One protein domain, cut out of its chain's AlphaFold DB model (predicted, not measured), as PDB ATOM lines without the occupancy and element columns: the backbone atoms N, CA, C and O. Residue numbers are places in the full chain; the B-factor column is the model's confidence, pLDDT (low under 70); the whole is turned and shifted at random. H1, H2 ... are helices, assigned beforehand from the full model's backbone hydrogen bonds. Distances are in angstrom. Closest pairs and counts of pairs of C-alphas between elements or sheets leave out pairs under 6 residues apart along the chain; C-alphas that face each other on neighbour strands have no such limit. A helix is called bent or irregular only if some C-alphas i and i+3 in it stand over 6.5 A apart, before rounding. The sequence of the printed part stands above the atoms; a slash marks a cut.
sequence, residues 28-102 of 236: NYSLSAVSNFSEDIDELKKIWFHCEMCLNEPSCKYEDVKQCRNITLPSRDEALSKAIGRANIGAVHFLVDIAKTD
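What this domain is: This is residues 28 to 102 of the 236 residues of the protein "Ankyrin repeat domain-containing protein" of Salmonella enterica subsp. salamae (UniProt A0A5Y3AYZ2). A long helix, H2, runs along one side of an elongated body; after H2 the backbone folds back through H3 and then H4, which follow one another along the other side like an arch. At the end of the body away from H3, the gap between H2 and H4 is bridged on one side by the short H1 and on the other by H5, which folds back from H4 as a helical hairpin. The printed part has 75 residues with five named helices, H1 to H5 in order along the chain, and no named strand: all helix. The whole is compact, with a radius of gyration of the C-alphas of 11.8 A, and its C-alphas span 37 by 23 by 18 A.

Where its parts are: The longest helix is H2, residues 38 to 56, from C-alpha 38 at (-29.942, 27.873, 26.555) to C-alpha 56 at (-12.206, 16.831, 45.967), 28.5 A. It is irregular: C-alphas 39 and 42 are 7.3 A apart, and its line is a rough one. Before it comes H1, residues 31 to 34, 5.5 A long. After it come H3, residues 62 to 71, 14.7 A, and H4, residues 74 to 85, 16.8 A. H5, residues 89 to 98, is 13.4 A long and ends with C-alpha 98 at (-25.571, 26.179, 42.671).

How they stand to each other: H2 is the hub, touching three helices. With residues 51 to 55 alone it touches H3, opposite ways at a steep tilt of 59 degrees; the closest C-alphas, those of Cys 51 and Cys 68, are 5.0 A apart. With residues 38 to 45 alone it touches H5, the same way at a shallow tilt of 16 degrees; the closest C-alphas, those of Ile 41 and Ala 91, are 6.1 A apart. With residues 40 to 48 alone it touches H1, where the closest C-alphas, those of Val 34 and Asp 40, are 5.4 A apart. H1 also touches H4, with the C-alphas of Ser 32 and Ala 79 closest at 3.9 A. H4 and H5 form a helical hairpin: they touch, closest at the C-alphas of Ala 83 and Val 92, 5.9 A apart, and run opposite ways at a shallow tilt of 32 degrees, only just short of steep. H3 and H4 meet only through their link. H2 and H4 are apart, as are H1 and H5, and H3 and H5. Every O i to N i+4 pair is within hydrogen-bond range in H4 and H5, against 12 of 15 in H2 and 5 of 6 in H3; H1 is too short for such a pair.

The domain as a whole: The two C-alphas farthest apart, those of Pro 58 and Ala 87, are 37.3 A from each other. The printed part has no cut, and the four links between helices are tight. The mean pLDDT of the printed part is 85.8; residue 38 and residues 71 to 73 are under 70.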
ATOM      1  N   ASN A  28     -12.112  21.610  27.119       73.06
ATOM      2  CA  ASN A  28     -12.215  23.020  27.485       73.06
ATOM      3  C   ASN A  28     -13.275  23.187  28.575       73.06
ATOM      4  O   ASN A  28     -14.469  23.151  28.286       73.06
ATOM      5  N   TYR A  29     -12.847  23.402  29.817       77.56
ATOM      6  CA  TYR A  29     -13.766  23.596  30.945       77.56
ATOM      7  C   TYR A  29     -14.205  25.057  31.152       77.56
ATOM      8  O   TYR A  29     -14.633  25.439  32.240       77.56
ATOM      9  N   SER A  30     -14.106  25.907  30.125       80.19
ATOM     10  CA  SER A  30     -14.565  27.296  30.204       80.19
ATOM     11  C   SER A  30     -16.087  27.370  30.338       80.19
ATOM     12  O   SER A  30     -16.817  27.229  29.356       80.19
ATOM     13  N   LEU A  31     -16.572  27.701  31.539       79.38
ATOM     14  CA  LEU A  31     -18.000  27.946  31.776       79.38
ATOM     15  C   LEU A  31     -18.543  29.066  30.882       79.38
ATOM     16  O   LEU A  31     -19.686  29.026  30.441       79.38
ATOM     17  N   SER A  32     -17.704  30.055  30.577       73.62
ATOM     18  CA  SER A  32     -18.073  31.193  29.737       73.62
ATOM     19  C   SER A  32     -18.290  30.826  28.259       73.62
ATOM     20  O   SER A  32     -18.879  31.611  27.515       73.62
ATOM     21  N   ALA A  33     -17.795  29.667  27.805       75.50
ATOM     22  CA  ALA A  33     -18.039  29.178  26.450       75.50
ATOM     23  C   ALA A  33     -19.468  28.635  26.313       75.50
ATOM     24  O   ALA A  33     -20.131  28.909  25.315       75.50
ATOM     25  N   VAL A  34     -19.950  27.959  27.357       77.31
ATOM     26  CA  VAL A  34     -21.233  27.241  27.395       77.31
ATOM     27  C   VAL A  34     -22.347  28.007  28.115       77.31
ATOM     28  O   VAL A  34     -23.494  27.588  28.108       77.31
ATOM     29  N   SER A  35     -22.062  29.161  28.725       76.19
ATOM     30  CA  SER A  35     -23.098  29.981  29.375       76.19
ATOM     31  C   SER A  35     -23.900  30.858  28.400       76.19
ATOM     32  O   SER A  35     -24.845  31.536  28.808       76.19
ATOM     33  N   ASN A  36     -23.541  30.851  27.111       71.69
ATOM     34  CA  ASN A  36     -24.101  31.752  26.101       71.69
ATOM     35  C   ASN A  36     -25.469  31.317  25.563       71.69
ATOM     36  O   ASN A  36     -26.271  32.186  25.226       71.69
ATOM     37  N   PHE A  37     -25.725  30.011  25.464       73.44
ATOM     38  CA  PHE A  37     -26.917  29.460  24.819       73.44
ATOM     39  C   PHE A  37     -27.723  28.607  25.800       73.44
ATOM     40  O   PHE A  37     -27.168  27.968  26.694       73.44
ATOM     41  N   SER A  38     -29.049  28.629  25.671       69.88
ATOM     42  CA  SER A  38     -29.942  27.873  26.555       69.88
ATOM     43  C   SER A  38     -29.785  26.363  26.391       69.88
ATOM     44  O   SER A  38     -29.954  25.631  27.362       69.88
ATOM     45  N   GLU A  39     -29.433  25.904  25.189       76.50
ATOM     46  CA  GLU A  39     -29.210  24.490  24.882       76.50
ATOM     47  C   GLU A  39     -27.969  23.924  25.595       76.50
ATOM     48  O   GLU A  39     -27.910  22.730  25.878       76.50
ATOM     49  N   ASP A  40     -27.015  24.782  25.961       81.81
ATOM     50  CA  ASP A  40     -25.730  24.383  26.543       81.81
ATOM     51  C   ASP A  40     -25.767  24.260  28.078       81.81
ATOM     52  O   ASP A  40     -24.752  23.969  28.718       81.81
ATOM     53  N   ILE A  41     -26.937  24.455  28.699       84.75
ATOM     54  CA  ILE A  41     -27.093  24.416  30.161       84.75
ATOM     55  C   ILE A  41     -26.652  23.076  30.764       84.75
ATOM     56  O   ILE A  41     -26.112  23.040  31.872       84.75
ATOM     57  N   ASP A  42     -26.855  21.973  30.046       86.44
ATOM     58  CA  ASP A  42     -26.477  20.643  30.517       86.44
ATOM     59  C   ASP A  42     -24.966  20.416  30.426       86.44
ATOM     60  O   ASP A  42     -24.388  19.821  31.338       86.44
ATOM     61  N   GLU A  43     -24.297  20.973  29.414       86.62
ATOM     62  CA  GLU A  43     -22.833  20.948  29.340       86.62
ATOM     63  C   GLU A  43     -22.218  21.843  30.424       86.62
ATOM     64  O   GLU A  43     -21.264  21.441  31.090       86.62
ATOM     65  N   LEU A  44     -22.820  23.006  30.701       86.50
ATOM     66  CA  LEU A  44     -22.421  23.872  31.812       86.50
ATOM     67  C   LEU A  44     -22.482  23.129  33.155       86.50
ATOM     68  O   LEU A  44     -21.509  23.139  33.914       86.50
ATOM     69  N   LYS A  45     -23.598  22.447  33.439       89.06
ATOM     70  CA  LYS A  45     -23.757  21.626  34.652       89.06
ATOM     71  C   LYS A  45     -22.732  20.499  34.701       89.06
ATOM     72  O   LYS A  45     -22.126  20.270  35.745       89.06
ATOM     73  N   LYS A  46     -22.534  19.795  33.585       88.75
ATOM     74  CA  LYS A  46     -21.602  18.669  33.483       88.75
ATOM     75  C   LYS A  46     -20.166  19.099  33.771       88.75
ATOM     76  O   LYS A  46     -19.499  18.437  34.562       88.75
ATOM     77  N   ILE A  47     -19.718  20.221  33.206       87.44
ATOM     78  CA  ILE A  47     -18.397  20.797  33.494       87.44
ATOM     79  C   ILE A  47     -18.289  21.173  34.977       87.44
ATOM     80  O   ILE A  47     -17.311  20.803  35.627       87.44
ATOM     81  N   TRP A  48     -19.299  21.854  35.533       87.69
ATOM     82  CA  TRP A  48     -19.305  22.257  36.943       87.69
ATOM     83  C   TRP A  48     -19.162  21.062  37.891       87.69
ATOM     84  O   TRP A  48     -18.231  21.015  38.692       87.69
ATOM     85  N   PHE A  49     -20.047  20.068  37.778       89.12
ATOM     86  CA  PHE A  49     -20.030  18.907  38.668       89.12
ATOM     87  C   PHE A  49     -18.793  18.033  38.466       89.12
ATOM     88  O   PHE A  49     -18.268  17.497  39.442       89.12
ATOM     89  N   HIS A  50     -18.282  17.928  37.234       88.94
ATOM     90  CA  HIS A  50     -17.007  17.262  36.985       88.94
ATOM     91  C   HIS A  50     -15.874  17.924  37.773       88.94
ATOM     92  O   HIS A  50     -15.094  17.231  38.427       88.94
ATOM     93  N   CYS A  51     -15.806  19.254  37.755       88.06
ATOM     94  CA  CYS A  51     -14.756  19.981  38.447       88.06
ATOM     95  C   CYS A  51     -14.901  19.983  39.968       88.06
ATOM     96  O   CYS A  51     -13.898  19.794  40.652       88.06
ATOM     97  N   GLU A  52     -16.118  20.094  40.501       87.50
ATOM     98  CA  GLU A  52     -16.369  19.918  41.938       87.50
ATOM     99  C   GLU A  52     -15.908  18.538  42.419       87.50
ATOM    100  O   GLU A  52     -15.230  18.429  43.439       87.50
ATOM    101  N   MET A  53     -16.203  17.475  41.667       86.81
ATOM    102  CA  MET A  53     -15.713  16.136  42.002       86.81
ATOM    103  C   MET A  53     -14.188  16.034  41.882       86.81
ATOM    104  O   MET A  53     -13.532  15.576  42.811       86.81
ATOM    105  N   CYS A  54     -13.615  16.488  40.765       88.88
ATOM    106  CA  CYS A  54     -12.177  16.414  40.493       88.88
ATOM    107  C   CYS A  54     -11.332  17.139  41.551       88.88
ATOM    108  O   CYS A  54     -10.281  16.644  41.946       88.88
ATOM    109  N   LEU A  55     -11.785  18.301  42.033       87.44
ATOM    110  CA  LEU A  55     -11.064  19.080  43.044       87.44
ATOM    111  C   LEU A  55     -11.103  18.446  44.443       87.44
ATOM    112  O   LEU A  55     -10.250  18.773  45.268       87.44
ATOM    113  N   ASN A  56     -12.051  17.539  44.696       84.88
ATOM    114  CA  ASN A  56     -12.206  16.831  45.967       84.88
ATOM    115  C   ASN A  56     -11.652  15.391  45.939       84.88
ATOM    116  O   ASN A  56     -11.645  14.729  46.975       84.88
ATOM    117  N   GLU A  57     -11.166  14.910  44.790       84.44
ATOM    118  CA  GLU A  57     -10.772  13.514  44.577       84.44
ATOM    119  C   GLU A  57      -9.264  13.383  44.251       84.44
ATOM    120  O   GLU A  57      -8.794  13.948  43.258       84.44
ATOM    121  N   PRO A  58      -8.476  12.597  45.019       77.88
ATOM    122  CA  PRO A  58      -7.027  12.465  44.811       77.88
ATOM    123  C   PRO A  58      -6.621  11.847  43.467       77.88
ATOM    124  O   PRO A  58      -5.478  12.001  43.040       77.88
ATOM    125  N   SER A  59      -7.532  11.119  42.818       85.00
ATOM    126  CA  SER A  59      -7.278  10.400  41.566       85.00
ATOM    127  C   SER A  59      -7.456  11.252  40.299       85.00
ATOM    128  O   SER A  59      -7.218  10.755  39.195       85.00
ATOM    129  N   CYS A  60      -7.839  12.530  40.421       88.44
ATOM    130  CA  CYS A  60      -8.045  13.381  39.251       88.44
ATOM    131  C   CYS A  60      -6.732  13.694  38.507       88.44
ATOM    132  O   CYS A  60      -5.678  13.919  39.110       88.44
ATOM    133  N   LYS A  61      -6.782  13.733  37.167       88.94
ATOM    134  CA  LYS A  61      -5.605  14.030  36.337       88.94
ATOM    135  C   LYS A  61      -5.127  15.465  36.587       88.94
ATOM    136  O   LYS A  61      -5.931  16.387  36.686       88.94
ATOM    137  N   TYR A  62      -3.808  15.670  36.601       85.75
ATOM    138  CA  TYR A  62      -3.199  16.984  36.857       85.75
ATOM    139  C   TYR A  62      -3.733  18.100  35.938       85.75
ATOM    140  O   TYR A  62      -4.033  19.196  36.414       85.75
ATOM    141  N   GLU A  63      -3.902  17.823  34.641       84.19
ATOM    142  CA  GLU A  63      -4.433  18.810  33.688       84.19
ATOM    143  C   GLU A  63      -5.903  19.162  33.954       84.19
ATOM    144  O   GLU A  63      -6.284  20.327  33.832       84.19
ATOM    145  N   ASP A  64      -6.714  18.193  34.393       85.00
ATOM    146  CA  ASP A  64      -8.110  18.435  34.769       85.00
ATOM    147  C   ASP A  64      -8.174  19.316  36.024       85.00
ATOM    148  O   ASP A  64      -8.857  20.339  36.032       85.00
ATOM    149  N   VAL A  65      -7.366  19.007  37.048       86.06
ATOM    150  CA  VAL A  65      -7.253  19.819  38.273       86.06
ATOM    151  C   VAL A  65      -6.852  21.258  37.945       86.06
ATOM    152  O   VAL A  65      -7.434  22.205  38.477       86.06
ATOM    153  N   LYS A  66      -5.868  21.447  37.057       84.69
ATOM    154  CA  LYS A  66      -5.402  22.774  36.640       84.69
ATOM    155  C   LYS A  66      -6.517  23.586  35.981       84.69
ATOM    156  O   LYS A  66      -6.683  24.759  36.308       84.69
ATOM    157  N   GLN A  67      -7.292  22.976  35.087       83.25
ATOM    158  CA  GLN A  67      -8.421  23.645  34.441       83.25
ATOM    159  C   GLN A  67      -9.564  23.930  35.423       83.25
ATOM    160  O   GLN A  67     -10.062  25.053  35.470       83.25
ATOM    161  N   CYS A  68      -9.920  22.962  36.266       85.00
ATOM    162  CA  CYS A  68     -10.974  23.107  37.265       85.00
ATOM    163  C   CYS A  68     -10.662  24.184  38.312       85.00
ATOM    164  O   CYS A  68     -11.565  24.882  38.763       85.00
ATOM    165  N   ARG A  69      -9.384  24.412  38.647       82.31
ATOM    166  CA  ARG A  69      -8.983  25.544  39.500       82.31
ATOM    167  C   ARG A  69      -9.263  26.905  38.861       82.31
ATOM    168  O   ARG A  69      -9.625  27.828  39.573       82.31
ATOM    169  N   ASN A  70      -9.140  27.047  37.542       72.69
ATOM    170  CA  ASN A  70      -9.429  28.320  36.865       72.69
ATOM    171  C   ASN A  70     -10.930  28.636  36.809       72.69
ATOM    172  O   ASN A  70     -11.318  29.797  36.648       72.69
ATOM    173  N   ILE A  71     -11.774  27.619  36.981       69.69
ATOM    174  CA  ILE A  71     -13.221  27.787  37.092       69.69
ATOM    175  C   ILE A  71     -13.593  28.484  38.400       69.69
ATOM    176  O   ILE A  71     -14.619  29.153  38.452       69.69
ATOM    177  N   THR A  72     -12.772  28.396  39.450       64.12
ATOM    178  CA  THR A  72     -13.241  28.738  40.795       64.12
ATOM    179  C   THR A  72     -13.539  30.215  41.005       64.12
ATOM    180  O   THR A  72     -14.368  30.474  41.870       64.12
ATOM    181  N   LEU A  73     -12.989  31.170  40.236       65.06
ATOM    182  CA  LEU A  73     -13.368  32.590  40.378       65.06
ATOM    183  C   LEU A  73     -13.451  33.390  39.055       65.06
ATOM    184  O   LEU A  73     -14.563  33.779  38.700       65.06
ATOM    185  N   PRO A  74     -12.380  33.612  38.255       70.31
ATOM    186  CA  PRO A  74     -12.471  34.540  37.115       70.31
ATOM    187  C   PRO A  74     -13.419  34.052  36.012       70.31
ATOM    188  O   PRO A  74     -14.139  34.839  35.401       70.31
ATOM    189  N   SER A  75     -13.452  32.735  35.781       77.69
ATOM    190  CA  SER A  75     -14.335  32.135  34.779       77.69
ATOM    191  C   SER A  75     -15.809  32.186  35.187       77.69
ATOM    192  O   SER A  75     -16.667  32.302  34.316       77.69
ATOM    193  N   ARG A  76     -16.121  32.134  36.490       87.50
ATOM    194  CA  ARG A  76     -17.501  32.182  37.006       87.50
ATOM    195  C   ARG A  76     -18.130  33.555  36.831       87.50
ATOM    196  O   ARG A  76     -19.247  33.632  36.324       87.50
ATOM    197  N   ASP A  77     -17.405  34.617  37.171       90.12
ATOM    198  CA  ASP A  77     -17.888  35.992  37.000       90.12
ATOM    199  C   ASP A  77     -18.091  36.321  35.513       90.12
ATOM    200  O   ASP A  77     -19.104  36.904  35.119       90.12
ATOM    201  N   GLU A  78     -17.162  35.883  34.653       90.56
ATOM    202  CA  GLU A  78     -17.308  36.013  33.201       90.56
ATOM    203  C   GLU A  78     -18.491  35.192  32.666       90.56
ATOM    204  O   GLU A  78     -19.281  35.697  31.863       90.56
ATOM    205  N   ALA A  79     -18.650  33.943  33.115       91.94
ATOM    206  CA  ALA A  79     -19.760  33.090  32.709       91.94
ATOM    207  C   ALA A  79     -21.110  33.689  33.106       91.94
ATOM    208  O   ALA A  79     -22.025  33.690  32.280       91.94
ATOM    209  N   LEU A  80     -21.213  34.244  34.320       95.00
ATOM    210  CA  LEU A  80     -22.413  34.921  34.803       95.00
ATOM    211  C   LEU A  80     -22.708  36.161  33.960       95.00
ATOM    212  O   LEU A  80     -23.827  36.320  33.484       95.00
ATOM    213  N   SER A  81     -21.711  37.004  33.690       93.81
ATOM    214  CA  SER A  81     -21.905  38.176  32.834       93.81
ATOM    215  C   SER A  81     -22.355  37.818  31.420       93.81
ATOM    216  O   SER A  81     -23.194  38.527  30.864       93.81
ATOM    217  N   LYS A  82     -21.809  36.753  30.818       92.69
ATOM    218  CA  LYS A  82     -22.237  36.290  29.490       92.69
ATOM    219  C   LYS A  82     -23.658  35.734  29.515       92.69
ATOM    220  O   LYS A  82     -24.447  36.095  28.646       92.69
ATOM    221  N   ALA A  83     -24.000  34.939  30.531       95.69
ATOM    222  CA  ALA A  83     -25.354  34.424  30.720       95.69
ATOM    223  C   ALA A  83     -26.372  35.566  30.841       95.69
ATOM    224  O   ALA A  83     -27.395  35.550  30.160       95.69
ATOM    225  N   ILE A  84     -26.054  36.596  31.633       96.69
ATOM    226  CA  ILE A  84     -26.899  37.786  31.783       96.69
ATOM    227  C   ILE A  84     -27.051  38.501  30.448       96.69
ATOM    228  O   ILE A  84     -28.175  38.746  30.036       96.69
ATOM    229  N   GLY A  85     -25.954  38.790  29.739       94.81
ATOM    230  CA  GLY A  85     -26.022  39.514  28.466       94.81
ATOM    231  C   GLY A  85     -26.740  38.767  27.337       94.81
ATOM    232  O   GLY A  85     -27.099  39.372  26.327       94.81
ATOM    233  N   ARG A  86     -26.950  37.457  27.493       94.81
ATOM    234  CA  ARG A  86     -27.746  36.610  26.593       94.81
ATOM    235  C   ARG A  86     -29.148  36.315  27.123       94.81
ATOM    236  O   ARG A  86     -29.872  35.568  26.477       94.81
ATOM    237  N   ALA A  87     -29.520  36.878  28.271       95.62
ATOM    238  CA  ALA A  87     -30.748  36.559  28.990       95.62
ATOM    239  C   ALA A  87     -30.949  35.046  29.239       95.62
ATOM    240  O   ALA A  87     -32.073  34.548  29.273       95.62
ATOM    241  N   ASN A  88     -29.859  34.294  29.432       94.38
ATOM    242  CA  ASN A  88     -29.906  32.867  29.743       94.38
ATOM    243  C   ASN A  88     -30.246  32.661  31.227       94.38
ATOM    244  O   ASN A  88     -29.372  32.408  32.060       94.38
ATOM    245  N   ILE A  89     -31.533  32.790  31.556       92.94
ATOM    246  CA  ILE A  89     -32.064  32.711  32.925       92.94
ATOM    247  C   ILE A  89     -31.658  31.394  33.611       92.94
ATOM    248  O   ILE A  89     -31.237  31.405  34.766       92.94
ATOM    249  N   GLY A  90     -31.697  30.267  32.890       93.81
ATOM    250  CA  GLY A  90     -31.293  28.963  33.426       93.81
ATOM    251  C   GLY A  90     -29.831  28.934  33.884       93.81
ATOM    252  O   GLY A  90     -29.537  28.474  34.990       93.81
ATOM    253  N   ALA A  91     -28.920  29.479  33.072       94.56
ATOM    254  CA  ALA A  91     -27.510  29.588  33.439       94.56
ATOM    255  C   ALA A  91     -27.293  30.582  34.586       94.56
ATOM    256  O   ALA A  91     -26.496  30.301  35.478       94.56
ATOM    257  N   VAL A  92     -28.026  31.702  34.614       96.94
ATOM    258  CA  VAL A  92     -27.974  32.668  35.725       96.94
ATOM    259  C   VAL A  92     -28.364  32.002  37.047       96.94
ATOM    260  O   VAL A  92     -27.593  32.070  38.004       96.94
ATOM    261  N   HIS A  93     -29.504  31.303  37.099       96.19
ATOM    262  CA  HIS A  93     -29.928  30.585  38.305       96.19
ATOM    263  C   HIS A  93     -28.900  29.548  38.738       96.19
ATOM    264  O   HIS A  93     -28.536  29.503  39.910       96.19
ATOM    265  N   PHE A  94     -28.390  28.740  37.807       94.75
ATOM    266  CA  PHE A  94     -27.391  27.732  38.143       94.75
ATOM    267  C   PHE A  94     -26.107  28.361  38.702       94.75
ATOM    268  O   PHE A  94     -25.614  27.940  39.749       94.75
ATOM    269  N   LEU A  95     -25.579  29.392  38.038       94.56
ATOM    270  CA  LEU A  95     -24.328  30.034  38.436       94.56
ATOM    271  C   LEU A  95     -24.440  30.722  39.805       94.56
ATOM    272  O   LEU A  95     -23.484  30.706  40.578       94.56
ATOM    273  N   VAL A  96     -25.594  31.300  40.131       96.50
ATOM    274  CA  VAL A  96     -25.799  31.985  41.413       96.50
ATOM    275  C   VAL A  96     -26.176  30.998  42.523       96.50
ATOM    276  O   VAL A  96     -25.536  30.979  43.574       96.50
ATOM    277  N   ASP A  97     -27.166  30.132  42.302       96.12
ATOM    278  CA  ASP A  97     -27.726  29.296  43.368       96.12
ATOM    279  C   ASP A  97     -26.924  28.019  43.618       96.12
ATOM    280  O   ASP A  97     -26.809  27.595  44.772       96.12
ATOM    281  N   ILE A  98     -26.351  27.420  42.570       93.31
ATOM    282  CA  ILE A  98     -25.571  26.179  42.671       93.31
ATOM    283  C   ILE A  98     -24.087  26.500  42.725       93.31
ATOM    284  O   ILE A  98     -23.422  26.139  43.692       93.31
ATOM    285  N   ALA A  99     -23.587  27.234  41.729       90.31
ATOM    286  CA  ALA A  99     -22.169  27.548  41.661       90.31
ATOM    287  C   ALA A  99     -21.743  28.642  42.645       90.31
ATOM    288  O   ALA A  99     -20.550  28.863  42.783       90.31
ATOM    289  N   LYS A 100     -22.670  29.319  43.345       92.12
ATOM    290  CA  LYS A 100     -22.409  30.355  44.372       92.12
ATOM    291  C   LYS A 100     -21.623  31.570  43.879       92.12
ATOM    292  O   LYS A 100     -20.837  32.137  44.637       92.12
ATOM    293  N   THR A 101     -21.726  31.903  42.591       93.50
ATOM    294  CA  THR A 101     -20.996  33.032  41.987       93.50
ATOM    295  C   THR A 101     -21.381  34.343  42.669       93.50
ATOM    296  O   THR A 101     -22.554  34.548  42.986       93.50
ATOM    297  N   ASP A 102     -20.400  35.214  42.921       93.75
ATOM    298  CA  ASP A 102     -20.640  36.495  43.588       93.75
ATOM    299  C   ASP A 102     -21.505  37.395  42.694       93.75
ATOM    300  O   ASP A 102     -21.089  37.845  41.626       93.75
TER     301      ASP A 102